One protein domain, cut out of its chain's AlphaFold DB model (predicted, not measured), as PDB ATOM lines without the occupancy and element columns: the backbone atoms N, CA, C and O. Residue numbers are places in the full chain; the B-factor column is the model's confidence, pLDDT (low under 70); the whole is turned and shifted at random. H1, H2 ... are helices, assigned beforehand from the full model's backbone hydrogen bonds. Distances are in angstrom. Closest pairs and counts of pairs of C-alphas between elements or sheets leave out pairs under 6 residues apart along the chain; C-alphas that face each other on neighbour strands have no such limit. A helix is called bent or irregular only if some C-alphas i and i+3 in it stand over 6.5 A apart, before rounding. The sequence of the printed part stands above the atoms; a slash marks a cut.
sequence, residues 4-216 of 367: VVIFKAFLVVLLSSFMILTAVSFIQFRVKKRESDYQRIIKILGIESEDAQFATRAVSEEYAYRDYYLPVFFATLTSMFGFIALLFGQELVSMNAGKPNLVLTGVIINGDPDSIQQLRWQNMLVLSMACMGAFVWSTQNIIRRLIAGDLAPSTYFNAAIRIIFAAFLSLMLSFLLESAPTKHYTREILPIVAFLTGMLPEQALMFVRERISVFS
ATOM      1  N   VAL A   4     -33.437  40.439  28.632       91.38
ATOM      2  CA  VAL A   4     -33.899  39.778  29.863       91.38
ATOM      3  C   VAL A   4     -34.950  38.701  29.577       91.38
ATOM      4  O   VAL A   4     -34.897  37.618  30.152       91.38
ATOM      5  N   VAL A   5     -35.891  38.964  28.667       92.44
ATOM      6  CA  VAL A   5     -36.947  38.002  28.304       92.44
ATOM      7  C   VAL A   5     -36.348  36.799  27.580       92.44
ATOM      8  O   VAL A   5     -36.717  35.666  27.879       92.44
ATOM      9  N   ILE A   6     -35.388  37.034  26.680       94.06
ATOM     10  CA  ILE A   6     -34.670  35.965  25.972       94.06
ATOM     11  C   ILE A   6     -33.895  35.097  26.971       94.06
ATOM     12  O   ILE A   6     -33.982  33.873  26.915       94.06
ATOM     13  N   PHE A   7     -33.195  35.717  27.924       95.50
ATOM     14  CA  PHE A   7     -32.463  34.997  28.965       95.50
ATOM     15  C   PHE A   7     -33.388  34.154  29.857       95.50
ATOM     16  O   PHE A   7     -33.118  32.973  30.076       95.50
ATOM     17  N   LYS A   8     -34.514  34.717  30.322       94.75
ATOM     18  CA  LYS A   8     -35.523  33.972  31.093       94.75
ATOM     19  C   LYS A   8     -36.070  32.786  30.295       94.75
ATOM     20  O   LYS A   8     -36.131  31.681  30.825       94.75
ATOM     21  N   ALA A   9     -36.418  32.988  29.023       95.25
ATOM     22  CA  ALA A   9     -36.917  31.922  28.153       95.25
ATOM     23  C   ALA A   9     -35.876  30.807  27.949       95.25
ATOM     24  O   ALA A   9     -36.212  29.629  28.047       95.25
ATOM     25  N   PHE A  10     -34.607  31.168  27.744       96.50
ATOM     26  CA  PHE A  10     -33.510  30.205  27.670       96.50
ATOM     27  C   PHE A  10     -33.385  29.381  28.960       96.50
ATOM     28  O   PHE A  10     -33.257  28.160  28.894       96.50
ATOM     29  N   LEU A  11     -33.486  30.018  30.129       96.12
ATOM     30  CA  LEU A  11     -33.390  29.343  31.425       96.12
ATOM     31  C   LEU A  11     -34.547  28.357  31.657       96.12
ATOM     32  O   LEU A  11     -34.308  27.251  32.138       96.12
ATOM     33  N   VAL A  12     -35.775  28.702  31.246       96.94
ATOM     34  CA  VAL A  12     -36.922  27.769  31.257       96.94
ATOM     35  C   VAL A  12     -36.613  26.518  30.432       96.94
ATOM     36  O   VAL A  12     -36.805  25.398  30.915       96.94
ATOM     37  N   VAL A  13     -36.118  26.689  29.202       96.50
ATOM     38  CA  VAL A  13     -35.802  25.565  28.304       96.50
ATOM     39  C   VAL A  13     -34.679  24.713  28.889       96.50
ATOM     40  O   VAL A  13     -34.807  23.492  28.964       96.50
ATOM     41  N   LEU A  14     -33.610  25.349  29.373       96.38
ATOM     42  CA  LEU A  14     -32.473  24.661  29.971       96.38
ATOM     43  C   LEU A  14     -32.898  23.807  31.174       96.38
ATOM     44  O   LEU A  14     -32.586  22.620  31.213       96.38
ATOM     45  N   LEU A  15     -33.645  24.374  32.125       95.19
ATOM     46  CA  LEU A  15     -34.045  23.649  33.334       95.19
ATOM     47  C   LEU A  15     -35.069  22.543  33.057       95.19
ATOM     48  O   LEU A  15     -34.964  21.455  33.621       95.19
ATOM     49  N   SER A  16     -36.039  22.782  32.171       94.94
ATOM     50  CA  SER A  16     -37.036  21.763  31.810       94.94
ATOM     51  C   SER A  16     -36.439  20.609  30.991       94.94
ATOM     52  O   SER A  16     -36.892  19.472  31.133       94.94
ATOM     53  N   SER A  17     -35.368  20.854  30.220       95.06
ATOM     54  CA  SER A  17     -34.668  19.816  29.444       95.06
ATOM     55  C   SER A  17     -34.061  18.693  30.295       95.06
ATOM     56  O   SER A  17     -33.800  17.606  29.776       95.06
ATOM     57  N   PHE A  18     -33.896  18.914  31.606       95.69
ATOM     58  CA  PHE A  18     -33.385  17.922  32.550       95.69
ATOM     59  C   PHE A  18     -34.121  16.573  32.451       95.69
ATOM     60  O   PHE A  18     -33.472  15.531  32.399       95.69
ATOM     61  N   MET A  19     -35.456  16.596  32.334       95.44
ATOM     62  CA  MET A  19     -36.286  15.384  32.239       95.44
ATOM     63  C   MET A  19     -35.949  14.540  31.000       95.44
ATOM     64  O   MET A  19     -35.909  13.311  31.062       95.44
ATOM     65  N   ILE A  20     -35.677  15.203  29.874       96.12
ATOM     66  CA  ILE A  20     -35.316  14.549  28.612       96.12
ATOM     67  C   ILE A  20     -33.913  13.950  28.724       96.12
ATOM     68  O   ILE A  20     -33.704  12.788  28.369       96.12
ATOM     69  N   LEU A  21     -32.956  14.721  29.250       95.62
ATOM     70  CA  LEU A  21     -31.561  14.295  29.377       95.62
ATOM     71  C   LEU A  21     -31.419  13.043  30.251       95.62
ATOM     72  O   LEU A  21     -30.702  12.112  29.878       95.62
ATOM     73  N   THR A  22     -32.130  12.978  31.381       95.50
ATOM     74  CA  THR A  22     -32.088  11.803  32.263       95.50
ATOM     75  C   THR A  22     -32.717  10.570  31.624       95.50
ATOM     76  O   THR A  22     -32.201   9.466  31.804       95.50
ATOM     77  N   ALA A  23     -33.790  10.732  30.842       94.06
ATOM     78  CA  ALA A  23     -34.446   9.620  30.159       94.06
ATOM     79  C   ALA A  23     -33.555   9.040  29.054       94.06
ATOM     80  O   ALA A  23     -33.330   7.830  29.006       94.06
ATOM     81  N   VAL A  24     -32.977   9.909  28.217       93.50
ATOM     82  CA  VAL A  24     -32.041   9.505  27.159       93.50
ATOM     83  C   VAL A  24     -30.816   8.811  27.758       93.50
ATOM     84  O   VAL A  24     -30.433   7.738  27.292       93.50
ATOM     85  N   SER A  25     -30.241   9.370  28.829       93.19
ATOM     86  CA  SER A  25     -29.101   8.763  29.524       93.19
ATOM     87  C   SER A  25     -29.422   7.362  30.061       93.19
ATOM     88  O   SER A  25     -28.616   6.441  29.894       93.19
ATOM     89  N   PHE A  26     -30.599   7.169  30.661       91.50
ATOM     90  CA  PHE A  26     -31.005   5.870  31.195       91.50
ATOM     91  C   PHE A  26     -31.153   4.812  30.100       91.50
ATOM     92  O   PHE A  26     -30.558   3.734  30.190       91.50
ATOM     93  N   ILE A  27     -31.896   5.138  29.041       89.19
ATOM     94  CA  ILE A  27     -32.210   4.200  27.959       89.19
ATOM     95  C   ILE A  27     -30.939   3.777  27.215       89.19
ATOM     96  O   ILE A  27     -30.773   2.602  26.890       89.19
ATOM     97  N   GLN A  28     -30.010   4.708  26.982       87.25
ATOM     98  CA  GLN A  28     -28.778   4.411  26.249       87.25
ATOM     99  C   GLN A  28     -27.767   3.601  27.069       87.25
ATOM    100  O   GLN A  28     -27.153   2.677  26.533       87.25
ATOM    101  N   PHE A  29     -27.579   3.933  28.352       85.38
ATOM    102  CA  PHE A  29     -26.440   3.423  29.128       85.38
ATOM    103  C   PHE A  29     -26.808   2.479  30.275       85.38
ATOM    104  O   PHE A  29     -25.964   1.691  30.701       85.38
ATOM    105  N   ARG A  30     -28.028   2.553  30.820       86.00
ATOM    106  CA  ARG A  30     -28.384   1.861  32.071       86.00
ATOM    107  C   ARG A  30     -29.287   0.652  31.879       86.00
ATOM    108  O   ARG A  30     -29.082  -0.323  32.596       86.00
ATOM    109  N   VAL A  31     -30.180   0.654  30.888       82.44
ATOM    110  CA  VAL A  31     -31.092  -0.482  30.631       82.44
ATOM    111  C   VAL A  31     -30.319  -1.779  30.364       82.44
ATOM    112  O   VAL A  31     -30.532  -2.773  31.052       82.44
ATOM    113  N   LYS A  32     -29.330  -1.751  29.459       81.44
ATOM    114  CA  LYS A  32     -28.496  -2.932  29.149       81.44
ATOM    115  C   LYS A  32     -27.738  -3.459  30.368       81.44
ATOM    116  O   LYS A  32     -27.599  -4.664  30.550       81.44
ATOM    117  N   LYS A  33     -27.242  -2.547  31.211       83.50
ATOM    118  CA  LYS A  33     -26.543  -2.917  32.443       83.50
ATOM    119  C   LYS A  33     -27.501  -3.607  33.420       83.50
ATOM    120  O   LYS A  33     -27.168  -4.670  33.932       83.50
ATOM    121  N   ARG A  34     -28.699  -3.047  33.611       81.38
ATOM    122  CA  ARG A  34     -29.738  -3.604  34.488       81.38
ATOM    123  C   ARG A  34     -30.154  -5.012  34.063       81.38
ATOM    124  O   ARG A  34     -30.244  -5.887  34.918       81.38
ATOM    125  N   GLU A  35     -30.337  -5.245  32.766       80.38
ATOM    126  CA  GLU A  35     -30.653  -6.573  32.225       80.38
ATOM    127  C   GLU A  35     -29.551  -7.596  32.556       80.38
ATOM    128  O   GLU A  35     -29.838  -8.689  33.044       80.38
ATOM    129  N   SER A  36     -28.279  -7.215  32.385       81.31
ATOM    130  CA  SER A  36     -27.145  -8.094  32.706       81.31
ATOM    131  C   SER A  36     -27.012  -8.395  34.206       81.31
ATOM    132  O   SER A  36     -26.740  -9.537  34.587       81.31
ATOM    133  N   ASP A  37     -27.244  -7.396  35.064       81.12
ATOM    134  CA  ASP A  37     -27.197  -7.554  36.520       81.12
ATOM    135  C   ASP A  37     -28.327  -8.486  36.988       81.12
ATOM    136  O   ASP A  37     -28.111  -9.366  37.826       81.12
ATOM    137  N   TYR A  38     -29.512  -8.359  36.386       81.12
ATOM    138  CA  TYR A  38     -30.660  -9.207  36.684       81.12
ATOM    139  C   TYR A  38     -30.431 -10.672  36.281       81.12
ATOM    140  O   TYR A  38     -30.621 -11.574  37.101       81.12
ATOM    141  N   GLN A  39     -29.927 -10.923  35.067       82.19
ATOM    142  CA  GLN A  39     -29.579 -12.278  34.616       82.19
ATOM    143  C   GLN A  39     -28.554 -12.948  35.541       82.19
ATOM    144  O   GLN A  39     -28.655 -14.143  35.836       82.19
ATOM    145  N   ARG A  40     -27.575 -12.181  36.043       82.69
ATOM    146  CA  ARG A  40     -26.601 -12.676  37.023       82.69
ATOM    147  C   ARG A  40     -27.285 -13.084  38.332       82.69
ATOM    148  O   ARG A  40     -26.973 -14.156  38.844       82.69
ATOM    149  N   ILE A  41     -28.213 -12.278  38.851       82.12
ATOM    150  CA  ILE A  41     -28.953 -12.585  40.088       82.12
ATOM    151  C   ILE A  41     -29.813 -13.842  39.923       82.12
ATOM    152  O   ILE A  41     -29.759 -14.722  40.778       82.12
ATOM    153  N   ILE A  42     -30.550 -13.979  38.817       81.56
ATOM    154  CA  ILE A  42     -31.334 -15.193  38.541       81.56
ATOM    155  C   ILE A  42     -30.433 -16.427  38.538       81.56
ATOM    156  O   ILE A  42     -30.736 -17.421  39.203       81.56
ATOM    157  N   LYS A  43     -29.314 -16.362  37.804       82.12
ATOM    158  CA  LYS A  43     -28.360 -17.471  37.715       82.12
ATOM    159  C   LYS A  43     -27.828 -17.860  39.095       82.12
ATOM    160  O   LYS A  43     -27.679 -19.044  39.375       82.12
ATOM    161  N   ILE A  44     -27.577 -16.872  39.953       79.94
ATOM    162  CA  ILE A  44     -27.121 -17.068  41.333       79.94
ATOM    163  C   ILE A  44     -28.184 -17.761  42.190       79.94
ATOM    164  O   ILE A  44     -27.877 -18.686  42.940       79.94
ATOM    165  N   LEU A  45     -29.438 -17.334  42.073       80.81
ATOM    166  CA  LEU A  45     -30.539 -17.896  42.850       80.81
ATOM    167  C   LEU A  45     -30.966 -19.284  42.345       80.81
ATOM    168  O   LEU A  45     -31.670 -20.005  43.057       80.81
ATOM    169  N   GLY A  46     -30.493 -19.703  41.166       78.94
ATOM    170  CA  GLY A  46     -30.813 -20.996  40.563       78.94
ATOM    171  C   GLY A  46     -32.303 -21.125  40.262       78.94
ATOM    172  O   GLY A  46     -32.897 -22.151  40.579       78.94
ATOM    173  N   ILE A  47     -32.901 -20.046  39.754       79.88
ATOM    174  CA  ILE A  47     -34.291 -20.013  39.290       79.88
ATOM    175  C   ILE A  47     -34.364 -20.774  37.961       79.88
ATOM    176  O   ILE A  47     -33.429 -20.695  37.157       79.88
ATOM    177  N   GLU A  48     -35.444 -21.524  37.746       76.56
ATOM    178  CA  GLU A  48     -35.646 -22.327  36.537       76.56
ATOM    179  C   GLU A  48     -35.561 -21.479  35.262       76.56
ATOM    180  O   GLU A  48     -35.897 -20.293  35.248       76.56
ATOM    181  N   SER A  49     -35.090 -22.084  34.169       68.25
ATOM    182  CA  SER A  49     -34.783 -21.355  32.933       68.25
ATOM    183  C   SER A  49     -36.002 -20.701  32.281       68.25
ATOM    184  O   SER A  49     -35.845 -19.663  31.643       68.25
ATOM    185  N   GLU A  50     -37.195 -21.279  32.432       72.56
ATOM    186  CA  GLU A  50     -38.431 -20.719  31.869       72.56
ATOM    187  C   GLU A  50     -38.879 -19.467  32.639       72.56
ATOM    188  O   GLU A  50     -39.039 -18.402  32.037       72.56
ATOM    189  N   ASP A  51     -38.951 -19.549  33.972       71.94
ATOM    190  CA  ASP A  51     -39.252 -18.411  34.852       71.94
ATOM    191  C   ASP A  51     -38.225 -17.283  34.690       71.94
ATOM    192  O   ASP A  51     -38.567 -16.102  34.617       71.94
ATOM    193  N   ALA A  52     -36.947 -17.650  34.574       71.19
ATOM    194  CA  ALA A  52     -35.845 -16.731  34.337       71.19
ATOM    195  C   ALA A  52     -35.979 -15.954  33.018       71.19
ATOM    196  O   ALA A  52     -35.730 -14.743  32.973       71.19
ATOM    197  N   GLN A  53     -36.346 -16.643  31.934       73.38
ATOM    198  CA  GLN A  53     -36.542 -16.023  30.623       73.38
ATOM    199  C   GLN A  53     -37.754 -15.097  30.625       73.38
ATOM    200  O   GLN A  53     -37.653 -13.970  30.133       73.38
ATOM    201  N   PHE A  54     -38.867 -15.535  31.220       75.88
ATOM    202  CA  PHE A  54     -40.061 -14.707  31.371       75.88
ATOM    203  C   PHE A  54     -39.747 -13.426  32.149       75.88
ATOM    204  O   PHE A  54     -40.061 -12.322  31.703       75.88
ATOM    205  N   ALA A  55     -39.042 -13.560  33.268       72.12
ATOM    206  CA  ALA A  55     -38.675 -12.442  34.114       72.12
ATOM    207  C   ALA A  55     -37.694 -11.472  33.429       72.12
ATOM    208  O   ALA A  55     -37.869 -10.258  33.497       72.12
ATOM    209  N   THR A  56     -36.698 -11.984  32.700       72.88
ATOM    210  CA  THR A  56     -35.758 -11.145  31.931       72.88
ATOM    211  C   THR A  56     -36.484 -10.361  30.837       72.88
ATOM    212  O   THR A  56     -36.233  -9.170  30.643       72.88
ATOM    213  N   ARG A  57     -37.432 -11.005  30.149       73.88
ATOM    214  CA  ARG A  57     -38.268 -10.345  29.146       73.88
ATOM    215  C   ARG A  57     -39.149  -9.263  29.771       73.88
ATOM    216  O   ARG A  57     -39.218  -8.172  29.209       73.88
ATOM    217  N   ALA A  58     -39.723  -9.516  30.946       74.06
ATOM    218  CA  ALA A  58     -40.506  -8.526  31.681       74.06
ATOM    219  C   ALA A  58     -39.691  -7.258  32.002       74.06
ATOM    220  O   ALA A  58     -40.196  -6.157  31.801       74.06
ATOM    221  N   VAL A  59     -38.411  -7.387  32.386       72.94
ATOM    222  CA  VAL A  59     -37.508  -6.228  32.569       72.94
ATOM    223  C   VAL A  59     -37.352  -5.435  31.268       72.94
ATOM    224  O   VAL A  59     -37.406  -4.208  31.277       72.94
ATOM    225  N   SER A  60     -37.158  -6.114  30.135       71.69
ATOM    226  CA  SER A  60     -36.982  -5.438  28.841       71.69
ATOM    227  C   SER A  60     -38.248  -4.713  28.363       71.69
ATOM    228  O   SER A  60     -38.152  -3.640  27.766       71.69
ATOM    229  N   GLU A  61     -39.420  -5.282  28.653       78.62
ATOM    230  CA  GLU A  61     -40.721  -4.705  28.313       78.62
ATOM    231  C   GLU A  61     -41.048  -3.508  29.220       78.62
ATOM    232  O   GLU A  61     -41.512  -2.489  28.721       78.62
ATOM    233  N   GLU A  62     -40.709  -3.564  30.513       78.81
ATOM    234  CA  GLU A  62     -40.918  -2.460  31.466       78.81
ATOM    235  C   GLU A  62     -40.140  -1.181  31.099       78.81
ATOM    236  O   GLU A  62     -40.604  -0.063  31.341       78.81
ATOM    237  N   TYR A  63     -38.960  -1.330  30.490       82.62
ATOM    238  CA  TYR A  63     -38.093  -0.216  30.089       82.62
ATOM    239  C   TYR A  63     -38.105   0.049  28.577       82.62
ATOM    240  O   TYR A  63     -37.145   0.608  28.030       82.62
ATOM    241  N   ALA A  64     -39.183  -0.323  27.884       83.88
ATOM    242  CA  ALA A  64     -39.311  -0.088  26.454       83.88
ATOM    243  C   ALA A  64     -39.208   1.411  26.124       83.88
ATOM    244  O   ALA A  64     -39.905   2.257  26.681       83.88
ATOM    245  N   TYR A  65     -38.368   1.758  25.142       84.19
ATOM    246  CA  TYR A  65     -38.132   3.152  24.739       84.19
ATOM    247  C   TYR A  65     -39.424   3.920  24.409       84.19
ATOM    248  O   TYR A  65     -39.526   5.119  24.667       84.19
ATOM    249  N   ARG A  66     -40.424   3.220  23.856       87.88
ATOM    250  CA  ARG A  66     -41.715   3.806  23.472       87.88
ATOM    251  C   ARG A  66     -42.509   4.321  24.673       87.88
ATOM    252  O   ARG A  66     -43.192   5.336  24.545       87.88
ATOM    253  N   ASP A  67     -42.344   3.700  25.833       89.31
ATOM    254  CA  ASP A  67     -43.135   4.013  27.020       89.31
ATOM    255  C   ASP A  67     -42.632   5.267  27.739       89.31
ATOM    256  O   ASP A  67     -43.353   5.848  28.542       89.31
ATOM    257  N   TYR A  68     -41.431   5.756  27.403       93.31
ATOM    258  CA  TYR A  68     -40.874   6.988  27.969       93.31
ATOM    259  C   TYR A  68     -41.424   8.264  27.334       93.31
ATOM    260  O   TYR A  68     -41.436   9.300  27.998       93.31
ATOM    261  N   TYR A  69     -41.872   8.228  26.074       92.81
ATOM    262  CA  TYR A  69     -42.220   9.448  25.336       92.81
ATOM    263  C   TYR A  69     -43.282  10.287  26.046       92.81
ATOM    264  O   TYR A  69     -43.066  11.471  26.302       92.81
ATOM    265  N   LEU A  70     -44.416   9.670  26.383       94.75
ATOM    266  CA  LEU A  70     -45.541  10.356  27.012       94.75
ATOM    267  C   LEU A  70     -45.203  10.865  28.433       94.75
ATOM    268  O   LEU A  70     -45.369  12.065  28.666       94.75
ATOM    269  N   PRO A  71     -44.686  10.035  29.365       95.81
ATOM    270  CA  PRO A  71     -44.304  10.497  30.700       95.81
ATOM    271  C   PRO A  71     -43.258  11.614  30.695       95.81
ATOM    272  O   PRO A  71     -43.399  12.592  31.429       95.81
ATOM    273  N   VAL A  72     -42.206  11.491  29.878       96.88
ATOM    274  CA  VAL A  72     -41.115  12.476  29.834       96.88
ATOM    275  C   VAL A  72     -41.601  13.784  29.228       96.88
ATOM    276  O   VAL A  72     -41.296  14.851  29.762       96.88
ATOM    277  N   PHE A  73     -42.395  13.722  28.157       96.75
ATOM    278  CA  PHE A  73     -43.019  14.907  27.575       96.75
ATOM    279  C   PHE A  73     -43.908  15.621  28.596       96.75
ATOM    280  O   PHE A  73     -43.760  16.825  28.807       96.75
ATOM    281  N   PHE A  74     -44.771  14.875  29.289       97.56
ATOM    282  CA  PHE A  74     -45.659  15.431  30.304       97.56
ATOM    283  C   PHE A  74     -44.887  16.058  31.476       97.56
ATOM    284  O   PHE A  74     -45.179  17.186  31.874       97.56
ATOM    285  N   ALA A  75     -43.850  15.388  31.987       97.56
ATOM    286  CA  ALA A  75     -42.990  15.925  33.042       97.56
ATOM    287  C   ALA A  75     -42.225  17.180  32.607       97.56
ATOM    288  O   ALA A  75     -42.114  18.135  33.382       97.56
ATOM    289  N   THR A  76     -41.734  17.202  31.367       97.44
ATOM    290  CA  THR A  76     -41.041  18.359  30.783       97.44
ATOM    291  C   THR A  76     -41.988  19.545  30.666       97.44
ATOM    292  O   THR A  76     -41.652  20.635  31.122       97.44
ATOM    293  N   LEU A  77     -43.190  19.333  30.122       97.69
ATOM    294  CA  LEU A  77     -44.199  20.374  29.940       97.69
ATOM    295  C   LEU A  77     -44.645  20.965  31.284       97.69
ATOM    296  O   LEU A  77     -44.662  22.183  31.452       97.69
ATOM    297  N   THR A  78     -44.941  20.116  32.266       97.50
ATOM    298  CA  THR A  78     -45.314  20.556  33.616       97.50
ATOM    299  C   THR A  78     -44.184  21.332  34.294       97.50
ATOM    300  O   THR A  78     -44.422  22.391  34.873       97.50
ATOM    301  N   SER A  79     -42.938  20.861  34.173       97.12
ATOM    302  CA  SER A  79     -41.769  21.583  34.695       97.12
ATOM    303  C   SER A  79     -41.591  22.932  33.994       97.12
ATOM    304  O   SER A  79     -41.309  23.934  34.647       97.12
ATOM    305  N   MET A  80     -41.820  22.982  32.677       97.44
ATOM    306  CA  MET A  80     -41.780  24.212  31.888       97.44
ATOM    307  C   MET A  80     -42.796  25.234  32.408       97.44
ATOM    308  O   MET A  80     -42.424  26.379  32.649       97.44
ATOM    309  N   PHE A  81     -44.044  24.826  32.663       96.62
ATOM    310  CA  PHE A  81     -45.053  25.698  33.275       96.62
ATOM    311  C   PHE A  81     -44.648  26.173  34.675       96.62
ATOM    312  O   PHE A  81     -44.813  27.354  34.979       96.62
ATOM    313  N   GLY A  82     -44.066  25.295  35.498       95.88
ATOM    314  CA  GLY A  82     -43.528  25.663  36.811       95.88
ATOM    315  C   GLY A  82     -42.444  26.745  36.727       95.88
ATOM    316  O   GLY A  82     -42.502  27.735  37.456       95.88
ATOM    317  N   PHE A  83     -41.496  26.617  35.792       97.50
ATOM    318  CA  PHE A  83     -40.454  27.627  35.577       97.50
ATOM    319  C   PHE A  83     -40.979  28.910  34.928       97.50
ATOM    320  O   PHE A  83     -40.480  29.992  35.238       97.50
ATOM    321  N   ILE A  84     -42.002  28.826  34.071       96.62
ATOM    322  CA  ILE A  84     -42.690  30.011  33.546       96.62
ATOM    323  C   ILE A  84     -43.367  30.770  34.689       96.62
ATOM    324  O   ILE A  84     -43.196  31.982  34.782       96.62
ATOM    325  N   ALA A  85     -44.078  30.078  35.582       94.75
ATOM    326  CA  ALA A  85     -44.679  30.701  36.759       94.75
ATOM    327  C   ALA A  85     -43.613  31.377  37.639       94.75
ATOM    328  O   ALA A  85     -43.791  32.526  38.034       94.75
ATOM    329  N   LEU A  86     -42.465  30.722  37.846       95.62
ATOM    330  CA  LEU A  86     -41.361  31.264  38.641       95.62
ATOM    331  C   LEU A  86     -40.713  32.512  38.021       95.62
ATOM    332  O   LEU A  86     -40.478  33.492  38.721       95.62
ATOM    333  N   LEU A  87     -40.397  32.485  36.722       95.69
ATOM    334  CA  LEU A  87     -39.610  33.545  36.077       95.69
ATOM    335  C   LEU A  87     -40.456  34.671  35.477       95.69
ATOM    336  O   LEU A  87     -39.958  35.791  35.364       95.69
ATOM    337  N   PHE A  88     -41.689  34.372  35.067       95.19
ATOM    338  CA  PHE A  88     -42.615  35.313  34.426       95.19
ATOM    339  C   PHE A  88     -43.860  35.602  35.277       95.19
ATOM    340  O   PHE A  88     -44.759  36.312  34.829       95.19
ATOM    341  N   GLY A  89     -43.966  35.046  36.488       91.88
ATOM    342  CA  GLY A  89     -45.183  35.144  37.291       91.88
ATOM    343  C   GLY A  89     -45.561  36.570  37.668       91.88
ATOM    344  O   GLY A  89     -46.739  36.921  37.619       91.88
ATOM    345  N   GLN A  90     -44.575  37.418  37.969       90.50
ATOM    346  CA  GLN A  90     -44.818  38.833  38.241       90.50
ATOM    347  C   GLN A  90     -45.403  39.536  37.010       90.50
ATOM    348  O   GLN A  90     -46.424  40.220  37.129       90.50
ATOM    349  N   GLU A  91     -44.797  39.340  35.835       92.06
ATOM    350  CA  GLU A  91     -45.264  39.919  34.578       92.06
ATOM    351  C   GLU A  91     -46.676  39.428  34.235       92.06
ATOM    352  O   GLU A  91     -47.560  40.243  33.967       92.06
ATOM    353  N   LEU A  92     -46.928  38.121  34.334       90.12
ATOM    354  CA  LEU A  92     -48.234  37.509  34.067       90.12
ATOM    355  C   LEU A  92     -49.331  38.053  34.989       90.12
ATOM    356  O   LEU A  92     -50.442  38.338  34.538       90.12
ATOM    357  N   VAL A  93     -49.032  38.240  36.277       91.38
ATOM    358  CA  VAL A  93     -49.989  38.823  37.225       91.38
ATOM    359  C   VAL A  93     -50.226  40.306  36.923       91.38
ATOM    360  O   VAL A  93     -51.369  40.768  36.998       91.38
ATOM    361  N   SER A  94     -49.185  41.042  36.524       89.50
ATOM    362  CA  SER A  94     -49.272  42.475  36.216       89.50
ATOM    363  C   SER A  94     -50.084  42.810  34.956       89.50
ATOM    364  O   SER A  94     -50.660  43.893  34.892       89.50
ATOM    365  N   MET A  95     -50.221  41.883  33.994       88.00
ATOM    366  CA  MET A  95     -50.985  42.105  32.749       88.00
ATOM    367  C   MET A  95     -52.458  42.480  32.980       88.00
ATOM    368  O   MET A  95     -53.059  43.167  32.161       88.00
ATOM    369  N   ASN A  96     -53.051  42.023  34.083       85.94
ATOM    370  CA  ASN A  96     -54.440  42.295  34.449       85.94
ATOM    371  C   ASN A  96     -54.519  42.837  35.881       85.94
ATOM    372  O   ASN A  96     -55.213  42.255  36.713       85.94
ATOM    373  N   ALA A  97     -53.761  43.888  36.196       84.75
ATOM    374  CA  ALA A  97     -53.657  44.424  37.553       84.75
ATOM    375  C   ALA A  97     -55.031  44.694  38.203       84.75
ATOM    376  O   ALA A  97     -55.949  45.191  37.551       84.75
ATOM    377  N   GLY A  98     -55.187  44.305  39.471       78.38
ATOM    378  CA  GLY A  98     -56.394  44.550  40.273       78.38
ATOM    379  C   GLY A  98     -57.632  43.724  39.895       78.38
ATOM    380  O   GLY A  98     -58.631  43.768  40.607       78.38
ATOM    381  N   LYS A  99     -57.591  42.932  38.812       85.12
ATOM    382  CA  LYS A  99     -58.701  42.037  38.444       85.12
ATOM    383  C   LYS A  99     -58.656  40.731  39.250       85.12
ATOM    384  O   LYS A  99     -57.563  40.175  39.419       85.12
ATOM    385  N   PRO A 100     -59.806  40.208  39.712       82.75
ATOM    386  CA  PRO A 100     -59.860  38.934  40.421       82.75
ATOM    387  C   PRO A 100     -59.497  37.767  39.493       82.75
ATOM    388  O   PRO A 100     -59.772  37.787  38.291       82.75
ATOM    389  N   ASN A 101     -58.879  36.731  40.057       86.06
ATOM    390  CA  ASN A 101     -58.576  35.474  39.378       86.06
ATOM    391  C   ASN A 101     -59.060  34.304  40.241       86.06
ATOM    392  O   ASN A 101     -58.761  34.263  41.430       86.06
ATOM    393  N   LEU A 102     -59.757  33.334  39.640       83.69
ATOM    394  CA  LEU A 102     -60.365  32.219  40.374       83.69
ATOM    395  C   LEU A 102     -59.355  31.452  41.246       83.69
ATOM    396  O   LEU A 102     -59.656  31.106  42.382       83.69
ATOM    397  N   VAL A 103     -58.147  31.214  40.730       86.75
ATOM    398  CA  VAL A 103     -57.120  30.399  41.397       86.75
ATOM    399  C   VAL A 103     -56.285  31.225  42.374       86.75
ATOM    400  O   VAL A 103     -55.977  30.757  43.464       86.75
ATOM    401  N   LEU A 104     -55.912  32.453  42.000       88.88
ATOM    402  CA  LEU A 104     -54.996  33.282  42.797       88.88
ATOM    403  C   LEU A 104     -55.699  34.165  43.834       88.88
ATOM    404  O   LEU A 104     -55.049  34.640  44.760       88.88
ATOM    405  N   THR A 105     -56.996  34.416  43.670       85.38
ATOM    406  CA  THR A 105     -57.800  35.253  44.575       85.38
ATOM    407  C   THR A 105     -58.819  34.420  45.364       85.38
ATOM    408  O   THR A 105     -59.258  34.829  46.437       85.38
ATOM    409  N   GLY A 106     -59.175  33.225  44.875       81.69
ATOM    410  CA  GLY A 106     -60.128  32.343  45.545       81.69
ATOM    411  C   GLY A 106     -61.507  32.994  45.688       81.69
ATOM    412  O   GLY A 106     -62.057  33.529  44.727       81.69
ATOM    413  N   VAL A 107     -62.066  32.951  46.901       75.94
ATOM    414  CA  VAL A 107     -63.415  33.466  47.218       75.94
ATOM    415  C   VAL A 107     -63.421  34.983  47.486       75.94
ATOM    416  O   VAL A 107     -64.482  35.605  47.540       75.94
ATOM    417  N   ILE A 108     -62.252  35.625  47.613       72.44
ATOM    418  CA  ILE A 108     -62.135  37.050  47.966       72.44
ATOM    419  C   ILE A 108     -62.297  37.924  46.709       72.44
ATOM    420  O   ILE A 108     -61.344  38.473  46.173       72.44
ATOM    421  N   ILE A 109     -63.525  38.037  46.204       69.50
ATOM    422  CA  ILE A 109     -63.806  38.698  44.912       69.50
ATOM    423  C   ILE A 109     -64.092  40.206  45.073       69.50
ATOM    424  O   ILE A 109     -63.872  40.974  44.142       69.50
ATOM    425  N   ASN A 110     -64.514  40.649  46.263       67.62
ATOM    426  CA  ASN A 110     -64.999  42.016  46.522       67.62
ATOM    427  C   ASN A 110     -63.993  42.905  47.288       67.62
ATOM    428  O   ASN A 110     -64.398  43.799  48.027       67.62
ATOM    429  N   GLY A 111     -62.692  42.624  47.174       73.50
ATOM    430  CA  GLY A 111     -61.635  43.413  47.819       73.50
ATOM    431  C   GLY A 111     -61.275  44.690  47.054       73.50
ATOM    432  O   GLY A 111     -61.583  44.838  45.874       73.50
ATOM    433  N   ASP A 112     -60.571  45.600  47.728       84.75
ATOM    434  CA  ASP A 112     -59.940  46.761  47.090       84.75
ATOM    435  C   ASP A 112     -58.919  46.294  46.023       84.75
ATOM    436  O   ASP A 112     -58.193  45.326  46.295       84.75
ATOM    437  N   PRO A 113     -58.829  46.913  44.825       85.62
ATOM    438  CA  PRO A 113     -57.965  46.427  43.745       85.62
ATOM    439  C   PRO A 113     -56.499  46.221  44.145       85.62
ATOM    440  O   PRO A 113     -55.876  45.256  43.692       85.62
ATOM    441  N   ASP A 114     -55.962  47.055  45.038       86.25
ATOM    442  CA  ASP A 114     -54.586  46.928  45.522       86.25
ATOM    443  C   ASP A 114     -54.420  45.705  46.433       86.25
ATOM    444  O   ASP A 114     -53.445  44.955  46.313       86.25
ATOM    445  N   SER A 115     -55.408  45.431  47.291       85.00
ATOM    446  CA  SER A 115     -55.425  44.228  48.134       85.00
ATOM    447  C   SER A 115     -55.519  42.941  47.304       85.00
ATOM    448  O   SER A 115     -54.786  41.981  47.559       85.00
ATOM    449  N   ILE A 116     -56.347  42.945  46.251       86.25
ATOM    450  CA  ILE A 116     -56.478  41.832  45.301       86.25
ATOM    451  C   ILE A 116     -55.154  41.615  44.563       86.25
ATOM    452  O   ILE A 116     -54.727  40.474  44.372       86.25
ATOM    453  N   GLN A 117     -54.479  42.694  44.164       89.69
ATOM    454  CA  GLN A 117     -53.197  42.611  43.472       89.69
ATOM    455  C   GLN A 117     -52.094  42.023  44.362       89.69
ATOM    456  O   GLN A 117     -51.356  41.140  43.913       89.69
ATOM    457  N   GLN A 118     -52.004  42.453  45.623       87.31
ATOM    458  CA  GLN A 118     -51.043  41.908  46.587       87.31
ATOM    459  C   GLN A 118     -51.265  40.411  46.826       87.31
ATOM    460  O   GLN A 118     -50.308  39.634  46.775       87.31
ATOM    461  N   LEU A 119     -52.522  39.995  47.013       87.62
ATOM    462  CA  LEU A 119     -52.884  38.588  47.190       87.62
ATOM    463  C   LEU A 119     -52.480  37.744  45.974       87.62
ATOM    464  O   LEU A 119     -51.908  36.663  46.114       87.62
ATOM    465  N   ARG A 120     -52.709  38.259  44.760       90.69
ATOM    466  CA  ARG A 120     -52.334  37.565  43.523       90.69
ATOM    467  C   ARG A 120     -50.826  37.393  43.380       90.69
ATOM    468  O   ARG A 120     -50.396  36.324  42.952       90.69
ATOM    469  N   TRP A 121     -50.022  38.396  43.737       90.94
ATOM    470  CA  TRP A 121     -48.563  38.250  43.746       90.94
ATOM    471  C   TRP A 121     -48.095  37.230  44.779       90.94
ATOM    472  O   TRP A 121     -47.277  36.373  44.448       90.94
ATOM    473  N   GLN A 122     -48.645  37.276  45.994       90.88
ATOM    474  CA  GLN A 122     -48.318  36.317  47.046       90.88
ATOM    475  C   GLN A 122     -48.642  34.884  46.610       90.88
ATOM    476  O   GLN A 122     -47.774  34.016  46.661       90.88
ATOM    477  N   ASN A 123     -49.856  34.633  46.120       92.44
ATOM    478  CA  ASN A 123     -50.275  33.295  45.709       92.44
ATOM    479  C   ASN A 123     -49.542  32.806  44.451       92.44
ATOM    480  O   ASN A 123     -49.254  31.616  44.336       92.44
ATOM    481  N   MET A 124     -49.150  33.705  43.541       94.44
ATOM    482  CA  MET A 124     -48.284  33.346  42.415       94.44
ATOM    483  C   MET A 124     -46.883  32.931  42.879       94.44
ATOM    484  O   MET A 124     -46.323  31.959  42.368       94.44
ATOM    485  N   LEU A 125     -46.328  33.633  43.872       94.31
ATOM    486  CA  LEU A 125     -45.054  33.271  44.492       94.31
ATOM    487  C   LEU A 125     -45.156  31.919  45.210       94.31
ATOM    488  O   LEU A 125     -44.304  31.062  44.999       94.31
ATOM    489  N   VAL A 126     -46.217  31.697  45.992       95.31
ATOM    490  CA  VAL A 126     -46.507  30.416  46.662       95.31
ATOM    491  C   VAL A 126     -46.561  29.273  45.648       95.31
ATOM    492  O   VAL A 126     -45.839  28.288  45.796       95.31
ATOM    493  N   LEU A 127     -47.348  29.418  44.578       95.69
ATOM    494  CA  LEU A 127     -47.448  28.411  43.521       95.69
ATOM    495  C   LEU A 127     -46.081  28.115  42.889       95.69
ATOM    496  O   LEU A 127     -45.706  26.956  42.726       95.69
ATOM    497  N   SER A 128     -45.312  29.158  42.578       96.31
ATOM    498  CA  SER A 128     -43.996  29.022  41.945       96.31
ATOM    499  C   SER A 128     -42.986  28.316  42.851       96.31
ATOM    500  O   SER A 128     -42.240  27.445  42.399       96.31
ATOM    501  N   MET A 129     -42.984  28.646  44.144       97.38
ATOM    502  CA  MET A 129     -42.094  28.028  45.126       97.38
ATOM    503  C   MET A 129     -42.465  26.573  45.405       97.38
ATOM    504  O   MET A 129     -41.570  25.735  45.510       97.38
ATOM    505  N   ALA A 130     -43.758  26.240  45.436       97.81
ATOM    506  CA  ALA A 130     -44.218  24.857  45.532       97.81
ATOM    507  C   ALA A 130     -43.803  24.025  44.311       97.81
ATOM    508  O   ALA A 130     -43.258  22.929  44.472       97.81
ATOM    509  N   CYS A 131     -43.959  24.566  43.097       97.88
ATOM    510  CA  CYS A 131     -43.446  23.936  41.878       97.88
ATOM    511  C   CYS A 131     -41.934  23.683  41.963       97.88
ATOM    512  O   CYS A 131     -41.473  22.597  41.614       97.88
ATOM    513  N   MET A 132     -41.162  24.652  42.468       97.69
ATOM    514  CA  MET A 132     -39.711  24.521  42.605       97.69
ATOM    515  C   MET A 132     -39.317  23.441  43.623       97.69
ATOM    516  O   MET A 132     -38.459  22.608  43.333       97.69
ATOM    517  N   GLY A 133     -39.969  23.398  44.787       97.50
ATOM    518  CA  GLY A 133     -39.734  22.352  45.787       97.50
ATOM    519  C   GLY A 133     -40.048  20.954  45.251       97.50
ATOM    520  O   GLY A 133     -39.251  20.024  45.403       97.50
ATOM    521  N   ALA A 134     -41.169  20.819  44.537       97.62
ATOM    522  CA  ALA A 134     -41.554  19.570  43.888       97.62
ATOM    523  C   ALA A 134     -40.581  19.163  42.773       97.62
ATOM    524  O   ALA A 134     -40.245  17.980  42.661       97.62
ATOM    525  N   PHE A 135     -40.081  20.117  41.985       97.44
ATOM    526  CA  PHE A 135     -39.081  19.869  40.946       97.44
ATOM    527  C   PHE A 135     -37.742  19.405  41.532       97.44
ATOM    528  O   PHE A 135     -37.182  18.419  41.053       97.44
ATOM    529  N   VAL A 136     -37.241  20.063  42.585       97.25
ATOM    530  CA  VAL A 136     -35.980  19.687  43.253       97.25
ATOM    531  C   VAL A 136     -36.074  18.273  43.823       97.25
ATOM    532  O   VAL A 136     -35.196  17.444  43.576       97.25
ATOM    533  N   TRP A 137     -37.168  17.964  44.523       94.50
ATOM    534  CA  TRP A 137     -37.394  16.622  45.057       94.50
ATOM    535  C   TRP A 137     -37.511  15.577  43.940       94.50
ATOM    536  O   TRP A 137     -36.916  14.500  44.021       94.50
ATOM    537  N   SER A 138     -38.234  15.889  42.863       95.69
ATOM    538  CA  SER A 138     -38.390  14.978  41.721       95.69
ATOM    539  C   SER A 138     -37.058  14.720  41.021       95.69
ATOM    540  O   SER A 138     -36.721  13.573  40.747       95.69
ATOM    541  N   THR A 139     -36.253  15.765  40.829       95.31
ATOM    542  CA  THR A 139     -34.895  15.689  40.280       95.31
ATOM    543  C   THR A 139     -34.007  14.783  41.125       95.31
ATOM    544  O   THR A 139     -33.382  13.863  40.600       95.31
ATOM    545  N   GLN A 140     -33.998  14.977  42.447       94.00
ATOM    546  CA  GLN A 140     -33.224  14.133  43.356       94.00
ATOM    547  C   GLN A 140     -33.642  12.657  43.261       94.00
ATOM    548  O   GLN A 140     -32.784  11.773  43.246       94.00
ATOM    549  N   ASN A 141     -34.943  12.375  43.159       91.19
ATOM    550  CA  ASN A 141     -35.438  11.007  43.008       91.19
ATOM    551  C   ASN A 141     -35.099  10.386  41.655       91.19
ATOM    552  O   ASN A 141     -34.701   9.223  41.618       91.19
ATOM    553  N   ILE A 142     -35.215  11.147  40.568       95.25
ATOM    554  CA  ILE A 142     -34.847  10.698  39.222       95.25
ATOM    555  C   ILE A 142     -33.353  10.373  39.167       95.25
ATOM    556  O   ILE A 142     -32.990   9.307  38.682       95.25
ATOM    557  N   ILE A 143     -32.486  11.227  39.723       94.00
ATOM    558  CA  ILE A 143     -31.035  10.974  39.771       94.00
ATOM    559  C   ILE A 143     -30.733   9.702  40.561       94.00
ATOM    560  O   ILE A 143     -29.954   8.866  40.111       94.00
ATOM    561  N   ARG A 144     -31.365   9.522  41.726       90.00
ATOM    562  CA  ARG A 144     -31.179   8.306  42.531       90.00
ATOM    563  C   ARG A 144     -31.571   7.052  41.757       90.00
ATOM    564  O   ARG A 144     -30.803   6.098  41.762       90.00
ATOM    565  N   ARG A 145     -32.697   7.083  41.039       89.44
ATOM    566  CA  ARG A 145     -33.133   5.965  40.189       89.44
ATOM    567  C   ARG A 145     -32.242   5.732  38.978       89.44
ATOM    568  O   ARG A 145     -31.946   4.600  38.616       89.44
ATOM    569  N   LEU A 146     -31.769   6.808  38.357       90.94
ATOM    570  CA  LEU A 146     -30.817   6.740  37.252       90.94
ATOM    571  C   LEU A 146     -29.527   6.030  37.690       90.94
ATOM    572  O   LEU A 146     -28.989   5.206  36.950       90.94
ATOM    573  N   ILE A 147     -29.039   6.339  38.895       89.00
ATOM    574  CA  ILE A 147     -27.848   5.710  39.477       89.00
ATOM    575  C   ILE A 147     -28.125   4.246  39.840       89.00
ATOM    576  O   ILE A 147     -27.296   3.388  39.526       89.00
ATOM    577  N   ALA A 148     -29.274   3.974  40.464       85.25
ATOM    578  CA  ALA A 148     -29.685   2.645  40.913       85.25
ATOM    579  C   ALA A 148     -30.120   1.704  39.771       85.25
ATOM    580  O   ALA A 148     -30.119   0.488  39.943       85.25
ATOM    581  N   GLY A 149     -30.408   2.239  38.582       85.12
ATOM    582  CA  GLY A 149     -30.767   1.441  37.412       85.12
ATOM    583  C   GLY A 149     -32.253   1.070  37.327       85.12
ATOM    584  O   GLY A 149     -32.585   0.193  36.540       85.12
ATOM    585  N   ASP A 150     -33.127   1.729  38.093       85.75
ATOM    586  CA  ASP A 150     -34.573   1.459  38.230       85.75
ATOM    587  C   ASP A 150     -35.440   2.676  37.833       85.75
ATOM    588  O   ASP A 150     -36.420   3.039  38.495       85.75
ATOM    589  N   LEU A 151     -35.068   3.379  36.759       90.44
ATOM    590  CA  LEU A 151     -35.773   4.586  36.319       90.44
ATOM    591  C   LEU A 151     -36.958   4.254  35.408       90.44
ATOM    592  O   LEU A 151     -36.914   4.511  34.206       90.44
ATOM    593  N   ALA A 152     -38.032   3.719  35.985       88.81
ATOM    594  CA  ALA A 152     -39.259   3.401  35.254       88.81
ATOM    595  C   ALA A 152     -39.935   4.659  34.659       88.81
ATOM    596  O   ALA A 152     -39.879   5.729  35.286       88.81
ATOM    597  N   PRO A 153     -40.633   4.552  33.508       90.44
ATOM    598  CA  PRO A 153     -41.364   5.667  32.892       90.44
ATOM    599  C   PRO A 153     -42.367   6.342  33.840       90.44
ATOM    600  O   PRO A 153     -42.490   7.569  33.861       90.44
ATOM    601  N   SER A 154     -43.024   5.550  34.693       90.25
ATOM    602  CA  SER A 154     -43.959   6.013  35.730       90.25
ATOM    603  C   SER A 154     -43.342   7.038  36.688       90.25
ATOM    604  O   SER A 154     -44.048   7.915  37.184       90.25
ATOM    605  N   THR A 155     -42.018   7.019  36.890       92.50
ATOM    606  CA  THR A 155     -41.304   8.012  37.711       92.50
ATOM    607  C   THR A 155     -41.530   9.434  37.201       92.50
ATOM    608  O   THR A 155     -41.742  10.350  37.995       92.50
ATOM    609  N   TYR A 156     -41.501   9.632  35.881       95.88
ATOM    610  CA  TYR A 156     -41.692  10.949  35.276       95.88
ATOM    611  C   TYR A 156     -43.152  11.401  35.376       95.88
ATOM    612  O   TYR A 156     -43.407  12.562  35.694       95.88
ATOM    613  N   PHE A 157     -44.114  10.485  35.206       93.94
ATOM    614  CA  PHE A 157     -45.524  10.782  35.484       93.94
ATOM    615  C   PHE A 157     -45.729  11.224  36.931       93.94
ATOM    616  O   PHE A 157     -46.338  12.265  37.174       93.94
ATOM    617  N   ASN A 158     -45.163  10.484  37.883       92.56
ATOM    618  CA  ASN A 158     -45.253  10.808  39.302       92.56
ATOM    619  C   ASN A 158     -44.608  12.165  39.615       92.56
ATOM    620  O   ASN A 158     -45.171  12.939  40.384       92.56
ATOM    621  N   ALA A 159     -43.480  12.502  38.980       95.56
ATOM    622  CA  ALA A 159     -42.863  13.825  39.097       95.56
ATOM    623  C   ALA A 159     -43.790  14.945  38.595       95.56
ATOM    624  O   ALA A 159     -43.969  15.957  39.272       95.56
ATOM    625  N   ALA A 160     -44.423  14.754  37.435       96.56
ATOM    626  CA  ALA A 160     -45.363  15.717  36.868       96.56
ATOM    627  C   ALA A 160     -46.594  15.912  37.770       96.56
ATOM    628  O   ALA A 160     -46.945  17.042  38.112       96.56
ATOM    629  N   ILE A 161     -47.209  14.809  38.211       95.12
ATOM    630  CA  ILE A 161     -48.354  14.826  39.129       95.12
ATOM    631  C   ILE A 161     -47.969  15.518  40.437       95.12
ATOM    632  O   ILE A 161     -48.725  16.358  40.914       95.12
ATOM    633  N   ARG A 162     -46.781  15.234  40.986       95.38
ATOM    634  CA  ARG A 162     -46.286  15.879  42.206       95.38
ATOM    635  C   ARG A 162     -46.187  17.392  42.054       95.38
ATOM    636  O   ARG A 162     -46.625  18.093  42.956       95.38
ATOM    637  N   ILE A 163     -45.638  17.898  40.945       97.00
ATOM    638  CA  ILE A 163     -45.518  19.348  40.701       97.00
ATOM    639  C   ILE A 163     -46.904  20.006  40.664       97.00
ATOM    640  O   ILE A 163     -47.119  21.017  41.331       97.00
ATOM    641  N   ILE A 164     -47.858  19.405  39.946       96.56
ATOM    642  CA  ILE A 164     -49.238  19.908  39.857       96.56
ATOM    643  C   ILE A 164     -49.914  19.871  41.233       96.56
ATOM    644  O   ILE A 164     -50.475  20.867  41.688       96.56
ATOM    645  N   PHE A 165     -49.843  18.728  41.914       95.19
ATOM    646  CA  PHE A 165     -50.474  18.518  43.210       95.19
ATOM    647  C   PHE A 165     -49.906  19.457  44.278       95.19
ATOM    648  O   PHE A 165     -50.669  20.099  44.994       95.19
ATOM    649  N   ALA A 166     -48.582  19.601  44.336       95.94
ATOM    650  CA  ALA A 166     -47.893  20.527  45.226       95.94
ATOM    651  C   ALA A 166     -48.342  21.977  45.031       95.94
ATOM    652  O   ALA A 166     -48.587  22.675  46.014       95.94
ATOM    653  N   ALA A 167     -48.467  22.425  43.777       95.12
ATOM    654  CA  ALA A 167     -48.907  23.777  43.455       95.12
ATOM    655  C   ALA A 167     -50.302  24.065  44.027       95.12
ATOM    656  O   ALA A 167     -50.492  25.055  44.735       95.12
ATOM    657  N   PHE A 168     -51.266  23.174  43.778       94.25
ATOM    658  CA  PHE A 168     -52.627  23.337  44.288       94.25
ATOM    659  C   PHE A 168     -52.713  23.173  45.805       94.25
ATOM    660  O   PHE A 168     -53.354  23.988  46.467       94.25
ATOM    661  N   LEU A 169     -52.034  22.177  46.376       94.50
ATOM    662  CA  LEU A 169     -52.012  21.954  47.821       94.50
ATOM    663  C   LEU A 169     -51.419  23.154  48.565       94.50
ATOM    664  O   LEU A 169     -51.956  23.581  49.585       94.50
ATOM    665  N   SER A 170     -50.346  23.739  48.035       94.56
ATOM    666  CA  SER A 170     -49.724  24.920  48.625       94.56
ATOM    667  C   SER A 170     -50.608  26.163  48.524       94.56
ATOM    668  O   SER A 170     -50.609  26.976  49.447       94.56
ATOM    669  N   LEU A 171     -51.371  26.323  47.437       92.38
ATOM    670  CA  LEU A 171     -52.373  27.388  47.333       92.38
ATOM    671  C   LEU A 171     -53.497  27.201  48.354       92.38
ATOM    672  O   LEU A 171     -53.853  28.148  49.050       92.38
ATOM    673  N   MET A 172     -54.019  25.979  48.496       89.12
ATOM    674  CA  MET A 172     -55.020  25.667  49.521       89.12
ATOM    675  C   MET A 172     -54.501  25.987  50.925       89.12
ATOM    676  O   MET A 172     -55.220  26.579  51.727       89.12
ATOM    677  N   LEU A 173     -53.241  25.644  51.208       88.81
ATOM    678  CA  LEU A 173     -52.599  25.953  52.481       88.81
ATOM    679  C   LEU A 173     -52.441  27.465  52.695       88.81
ATOM    680  O   LEU A 173     -52.694  27.935  53.800       88.81
ATOM    681  N   SER A 174     -52.091  28.230  51.655       88.75
ATOM    682  CA  SER A 174     -52.034  29.701  51.705       88.75
ATOM    683  C   SER A 174     -53.377  30.289  52.151       88.75
ATOM    684  O   SER A 174     -53.434  30.998  53.152       88.75
ATOM    685  N   PHE A 175     -54.480  29.895  51.500       86.88
ATOM    686  CA  PHE A 175     -55.823  30.366  51.864       86.88
ATOM    687  C   PHE A 175     -56.260  29.925  53.269       86.88
ATOM    688  O   PHE A 175     -56.900  30.693  53.995       86.88
ATOM    689  N   LEU A 176     -55.910  28.701  53.678       83.25
ATOM    690  CA  LEU A 176     -56.213  28.192  55.016       83.25
ATOM    691  C   LEU A 176     -55.474  28.990  56.101       83.25
ATOM    692  O   LEU A 176     -56.070  29.330  57.122       83.25
ATOM    693  N   LEU A 177     -54.194  29.299  55.878       81.06
ATOM    694  CA  LEU A 177     -53.369  30.069  56.812       81.06
ATOM    695  C   LEU A 177     -53.801  31.536  56.891       81.06
ATOM    696  O   LEU A 177     -53.795  32.099  57.981       81.06
ATOM    697  N   GLU A 178     -54.224  32.136  55.777       77.88
ATOM    698  CA  GLU A 178     -54.806  33.486  55.767       77.88
ATOM    699  C   GLU A 178     -56.125  33.568  56.540       77.88
ATOM    700  O   GLU A 178     -56.414  34.584  57.171       77.88
ATOM    701  N   SER A 179     -56.917  32.496  56.512       74.56
ATOM    702  CA  SER A 179     -58.202  32.422  57.216       74.56
ATOM    703  C   SER A 179     -58.054  32.076  58.704       74.56
ATOM    704  O   SER A 179     -59.017  32.189  59.465       74.56
ATOM    705  N   ALA A 180     -56.874  31.624  59.140       69.25
ATOM    706  CA  ALA A 180     -56.645  31.196  60.514       69.25
ATOM    707  C   ALA A 180     -56.512  32.407  61.468       69.25
ATOM    708  O   ALA A 180     -55.763  33.341  61.188       69.25
ATOM    709  N   PRO A 181     -57.150  32.386  62.655       58.22
ATOM    710  CA  PRO A 181     -57.143  33.510  63.605       58.22
ATOM    711  C   PRO A 181     -55.777  33.767  64.278       58.22
ATOM    712  O   PRO A 181     -55.634  34.683  65.091       58.22
ATOM    713  N   THR A 182     -54.755  32.960  63.977       55.22
ATOM    714  CA  THR A 182     -53.420  33.053  64.574       55.22
ATOM    715  C   THR A 182     -52.569  34.123  63.885       55.22
ATOM    716  O   THR A 182     -52.021  33.900  62.809       55.22
ATOM    717  N   LYS A 183     -52.388  35.262  64.564       47.91
ATOM    718  CA  LYS A 183     -51.620  36.459  64.152       47.91
ATOM    719  C   LYS A 183     -50.092  36.277  63.963       47.91
ATOM    720  O   LYS A 183     -49.364  37.264  64.020       47.91
ATOM    721  N   HIS A 184     -49.576  35.062  63.765       48.28
ATOM    722  CA  HIS A 184     -48.124  34.796  63.795       48.28
ATOM    723  C   HIS A 184     -47.519  34.146  62.546       48.28
ATOM    724  O   HIS A 184     -46.300  34.000  62.495       48.28
ATOM    725  N   TYR A 185     -48.299  33.818  61.512       56.00
ATOM    726  CA  TYR A 185     -47.695  33.495  60.217       56.00
ATOM    727  C   TYR A 185     -47.357  34.801  59.498       56.00
ATOM    728  O   TYR A 185     -48.235  35.492  58.985       56.00
ATOM    729  N   THR A 186     -46.078  35.173  59.500       64.06
ATOM    730  CA  THR A 186     -45.607  36.291  58.683       64.06
ATOM    731  C   THR A 186     -45.721  35.890  57.211       64.06
ATOM    732  O   THR A 186     -45.327  34.791  56.822       64.06
ATOM    733  N   ARG A 187     -46.254  36.773  56.355       73.12
ATOM    734  CA  ARG A 187     -46.321  36.545  54.892       73.12
ATOM    735  C   ARG A 187     -44.956  36.162  54.295       73.12
ATOM    736  O   ARG A 187     -44.884  35.499  53.268       73.12
ATOM    737  N   GLU A 188     -43.883  36.537  54.984       81.50
ATOM    738  CA  GLU A 188     -42.486  36.255  54.666       81.50
ATOM    739  C   GLU A 188     -42.119  34.763  54.691       81.50
ATOM    740  O   GLU A 188     -41.259  34.350  53.918       81.50
ATOM    741  N   ILE A 189     -42.764  33.935  55.527       87.81
ATOM    742  CA  ILE A 189     -42.450  32.494  55.599       87.81
ATOM    743  C   ILE A 189     -43.250  31.644  54.607       87.81
ATOM    744  O   ILE A 189     -42.879  30.497  54.354       87.81
ATOM    745  N   LEU A 190     -44.314  32.188  54.003       89.31
ATOM    746  CA  LEU A 190     -45.160  31.458  53.050       89.31
ATOM    747  C   LEU A 190     -44.382  30.851  51.869       89.31
ATOM    748  O   LEU A 190     -44.630  29.688  51.562       89.31
ATOM    749  N   PRO A 191     -43.410  31.540  51.236       92.31
ATOM    750  CA  PRO A 191     -42.584  30.949  50.179       92.31
ATOM    751  C   PRO A 191     -41.800  29.711  50.639       92.31
ATOM    752  O   PRO A 191     -41.663  28.748  49.887       92.31
ATOM    753  N   ILE A 192     -41.310  29.716  51.885       93.62
ATOM    754  CA  ILE A 192     -40.560  28.599  52.475       93.62
ATOM    755  C   ILE A 192     -41.505  27.425  52.733       93.62
ATOM    756  O   ILE A 192     -41.213  26.296  52.340       93.62
ATOM    757  N   VAL A 193     -42.664  27.693  53.341       92.19
ATOM    758  CA  VAL A 193     -43.708  26.684  53.576       92.19
ATOM    759  C   VAL A 193     -44.182  26.083  52.253       92.19
ATOM    760  O   VAL A 193     -44.329  24.866  52.155       92.19
ATOM    761  N   ALA A 194     -44.357  26.905  51.220       95.62
ATOM    762  CA  ALA A 194     -44.748  26.466  49.889       95.62
ATOM    763  C   ALA A 194     -43.698  25.552  49.254       95.62
ATOM    764  O   ALA A 194     -44.020  24.467  48.772       95.62
ATOM    765  N   PHE A 195     -42.426  25.945  49.324       97.25
ATOM    766  CA  PHE A 195     -41.315  25.127  48.846       97.25
ATOM    767  C   PHE A 195     -41.249  23.770  49.559       97.25
ATOM    768  O   PHE A 195     -41.178  22.731  48.903       97.25
ATOM    769  N   LEU A 196     -41.344  23.754  50.892       95.00
ATOM    770  CA  LEU A 196     -41.357  22.514  51.674       95.00
ATOM    771  C   LEU A 196     -42.596  21.660  51.384       95.00
ATOM    772  O   LEU A 196     -42.478  20.442  51.278       95.00
ATOM    773  N   THR A 197     -43.754  22.285  51.174       94.56
ATOM    774  CA  THR A 197     -44.983  21.606  50.733       94.56
ATOM    775  C   THR A 197     -44.773  20.928  49.382       94.56
ATOM    776  O   THR A 197     -45.182  19.787  49.199       94.56
ATOM    777  N   GLY A 198     -44.065  21.570  48.450       95.06
ATOM    778  CA  GLY A 198     -43.682  20.931  47.192       95.06
ATOM    779  C   GLY A 198     -42.694  19.782  47.360       95.06
ATOM    780  O   GLY A 198     -42.815  18.740  46.708       95.06
ATOM    781  N   MET A 199     -41.737  19.933  48.274       93.56
ATOM    782  CA  MET A 199     -40.801  18.861  48.599       93.56
ATOM    783  C   MET A 199     -41.454  17.683  49.318       93.56
ATOM    784  O   MET A 199     -40.925  16.586  49.187       93.56
ATOM    785  N   LEU A 200     -42.536  17.871  50.078       90.62
ATOM    786  CA  LEU A 200     -43.162  16.864  50.950       90.62
ATOM    787  C   LEU A 200     -44.701  17.049  51.009       90.62
ATOM    788  O   LEU A 200     -45.250  17.366  52.071       90.62
ATOM    789  N   PRO A 201     -45.426  16.859  49.891       85.25
ATOM    790  CA  PRO A 201     -46.846  17.192  49.807       85.25
ATOM    791  C   PRO A 201     -47.722  16.290  50.683       85.25
ATOM    792  O   PRO A 201     -48.756  16.731  51.174       85.25
ATOM    793  N   GLU A 202     -47.315  15.052  50.955       85.06
ATOM    794  CA  GLU A 202     -48.069  14.130  51.807       85.06
ATOM    795  C   GLU A 202     -48.133  14.630  53.258       85.06
ATOM    796  O   GLU A 202     -49.185  14.568  53.894       85.06
ATOM    797  N   GLN A 203     -47.032  15.191  53.772       82.94
ATOM    798  CA  GLN A 203     -46.984  15.767  55.120       82.94
ATOM    799  C   GLN A 203     -47.851  17.022  55.219       82.94
ATOM    800  O   GLN A 203     -48.602  17.185  56.181       82.94
ATOM    801  N   ALA A 204     -47.804  17.875  54.194       84.81
ATOM    802  CA  ALA A 204     -48.666  19.047  54.114       84.81
ATOM    803  C   ALA A 204     -50.153  18.659  54.027       84.81
ATOM    804  O   ALA A 204     -50.988  19.265  54.694       84.81
ATOM    805  N   LEU A 205     -50.495  17.611  53.272       85.69
ATOM    806  CA  LEU A 205     -51.866  17.110  53.187       85.69
ATOM    807  C   LEU A 205     -52.354  16.563  54.533       85.69
ATOM    808  O   LEU A 205     -53.489  16.840  54.917       85.69
ATOM    809  N   MET A 206     -51.518  15.809  55.254       83.69
ATOM    810  CA  MET A 206     -51.847  15.340  56.605       83.69
ATOM    811  C   MET A 206     -52.109  16.515  57.549       83.69
ATOM    812  O   MET A 206     -53.141  16.528  58.214       83.69
ATOM    813  N   PHE A 207     -51.255  17.542  57.525       83.44
ATOM    814  CA  PHE A 207     -51.466  18.761  58.306       83.44
ATOM    815  C   PHE A 207     -52.806  19.437  57.973       83.44
ATOM    816  O   PHE A 207     -53.549  19.813  58.875       83.44
ATOM    817  N   VAL A 208     -53.153  19.559  56.687       83.25
ATOM    818  CA  VAL A 208     -54.447  20.123  56.266       83.25
ATOM    819  C   VAL A 208     -55.615  19.266  56.767       83.25
ATOM    820  O   VAL A 208     -56.585  19.813  57.287       83.25
ATOM    821  N   ARG A 209     -55.523  17.933  56.663       83.44
ATOM    822  CA  ARG A 209     -56.565  17.009  57.146       83.44
ATOM    823  C   ARG A 209     -56.786  17.124  58.651       83.44
ATOM    824  O   ARG A 209     -57.928  17.207  59.075       83.44
ATOM    825  N   GLU A 210     -55.719  17.192  59.443       81.38
ATOM    826  CA  GLU A 210     -55.801  17.338  60.905       81.38
ATOM    827  C   GLU A 210     -56.418  18.677  61.341       81.38
ATOM    828  O   GLU A 210     -56.985  18.784  62.427       81.38
ATOM    829  N   ARG A 211     -56.333  19.710  60.494       80.38
ATOM    830  CA  ARG A 211     -56.932  21.028  60.751       80.38
ATOM    831  C   ARG A 211     -58.407  21.118  60.367       80.38
ATOM    832  O   ARG A 211     -59.083  22.032  60.837       80.38
ATOM    833  N   ILE A 212     -58.913  20.203  59.541       81.31
ATOM    834  CA  ILE A 212     -60.304  20.199  59.080       81.31
ATOM    835  C   ILE A 212     -61.055  19.078  59.803       81.31
ATOM    836  O   ILE A 212     -60.931  17.906  59.457       81.31
ATOM    837  N   SER A 213     -61.888  19.450  60.778       72.62
ATOM    838  CA  SER A 213     -62.584  18.521  61.687       72.62
ATOM    839  C   SER A 213     -63.443  17.453  60.998       72.62
ATOM    840  O   SER A 213     -63.626  16.376  61.554       72.62
ATOM    841  N   VAL A 214     -63.937  17.715  59.783       78.25
ATOM    842  CA  VAL A 214     -64.721  16.759  58.975       78.25
ATOM    843  C   VAL A 214     -63.879  15.558  58.517       78.25
ATOM    844  O   VAL A 214     -64.423  14.489  58.259       78.25
ATOM    845  N   PHE A 215     -62.553  15.711  58.437       73.69
ATOM    846  CA  PHE A 215     -61.621  14.651  58.041       73.69
ATOM    847  C   PHE A 215     -60.897  13.998  59.227       73.69
ATOM    848  O   PHE A 215     -60.032  13.145  59.015       73.69
ATOM    849  N   SER A 216     -61.236  14.366  60.465       64.81
ATOM    850  CA  SER A 216     -60.676  13.744  61.665       64.81
ATOM    851  C   SER A 216     -61.213  12.319  61.818       64.81
ATOM    852  O   SER A 216     -62.377  12.115  62.151       64.81
TER     853      SER A 216
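What this domain is: This is residues 4 to 216 of the 367 residues of an uncharacterized protein of Nitrosomonas sp (UniProt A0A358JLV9). Look for an elongated up-and-down bundle, H2, H5, H7, H8 and H9, each running against the one before it, with H7 and H8 side by side in the core, H2 and H5 on one side and H9 on the other. The hairpin of H3 and H4 lengthens one end; H1 packs on H5, short H6 on H7, and H10 on H8. The printed part has 213 residues, with ten named helices, H1 to H10 in chain order, and no named strand: all helix. It is loose, with a radius of gyration of the C-alphas of 21.8 A, and only just flat, spanning 73 by 49 by 23 A.

How they stand to each other: Begin at the hub, H7, residues 113 to 148, which touches five helices. H8, residues 154 to 179, forms a hairpin with it at a shallow tilt of 31 degrees; the closest C-alphas, of Leu 127 and Ala 167, are 4.9 A apart. H9, residues 187 to 199, touches H7 at Gly 198 and Ala 134, C-alphas 4.2 A apart, and runs the same way. H5, residues 65 to 94, touches H7 at Leu 86 and Ser 128, C-alphas 4.8 A apart, opposite ways; H5 and H9 are apart. H6, residues 102 to 105, touches H7 at Leu 104 and Arg 120, 5.1 A between C-alphas. H2, residues 18 to 29, touches H5 at Met 19 and Thr 76, C-alphas 5.8 A apart. H1, residues 4 to 16, touches H5 at Ser 16 and Met 80, C-alphas 5.3 A apart. H10, residues 201 to 211, touches H8 at Pro 201 and Ala 166, C-alphas 5.8 A apart, at a shallow tilt of 32 degrees, only just short of steep. H3, residues 31 to 45, and H4, residues 49 to 62, form a hairpin; their closest C-alphas, of Ile 42 and Ala 52, are 6.4 A apart. Every O i to N i+4 pair is within hydrogen-bond range in H1, H2, H3, H4, H7, H8 and H10, against 21 of 26 in H5 and 7 of 9 in H9; H6 is too short for one.

Where its parts are: Find C-alpha 113 at (-57.965, 46.427, 43.745); from there H7 runs 52.2 A to C-alpha 148 at (-29.685, 2.645, 40.913). H5 spans 42.5 A, with a kink of 69 degrees near residue 88, and is irregular: C-alphas 87 and 90 are 7.7 A apart. H8 spans 36.9 A. H9 is only just irregular, with C-alphas 188 and 191 6.9 A apart.

The domain as a whole: The C-alphas farthest apart, of Gly 46 and Asp 112, are 74.0 A apart. The printed part has no cut and no long link. Residues 44 to 50 and 179 to 184 stand free. Look for pLDDT under 70 at residues 49, 109 to 110, 180 to 186 and 216.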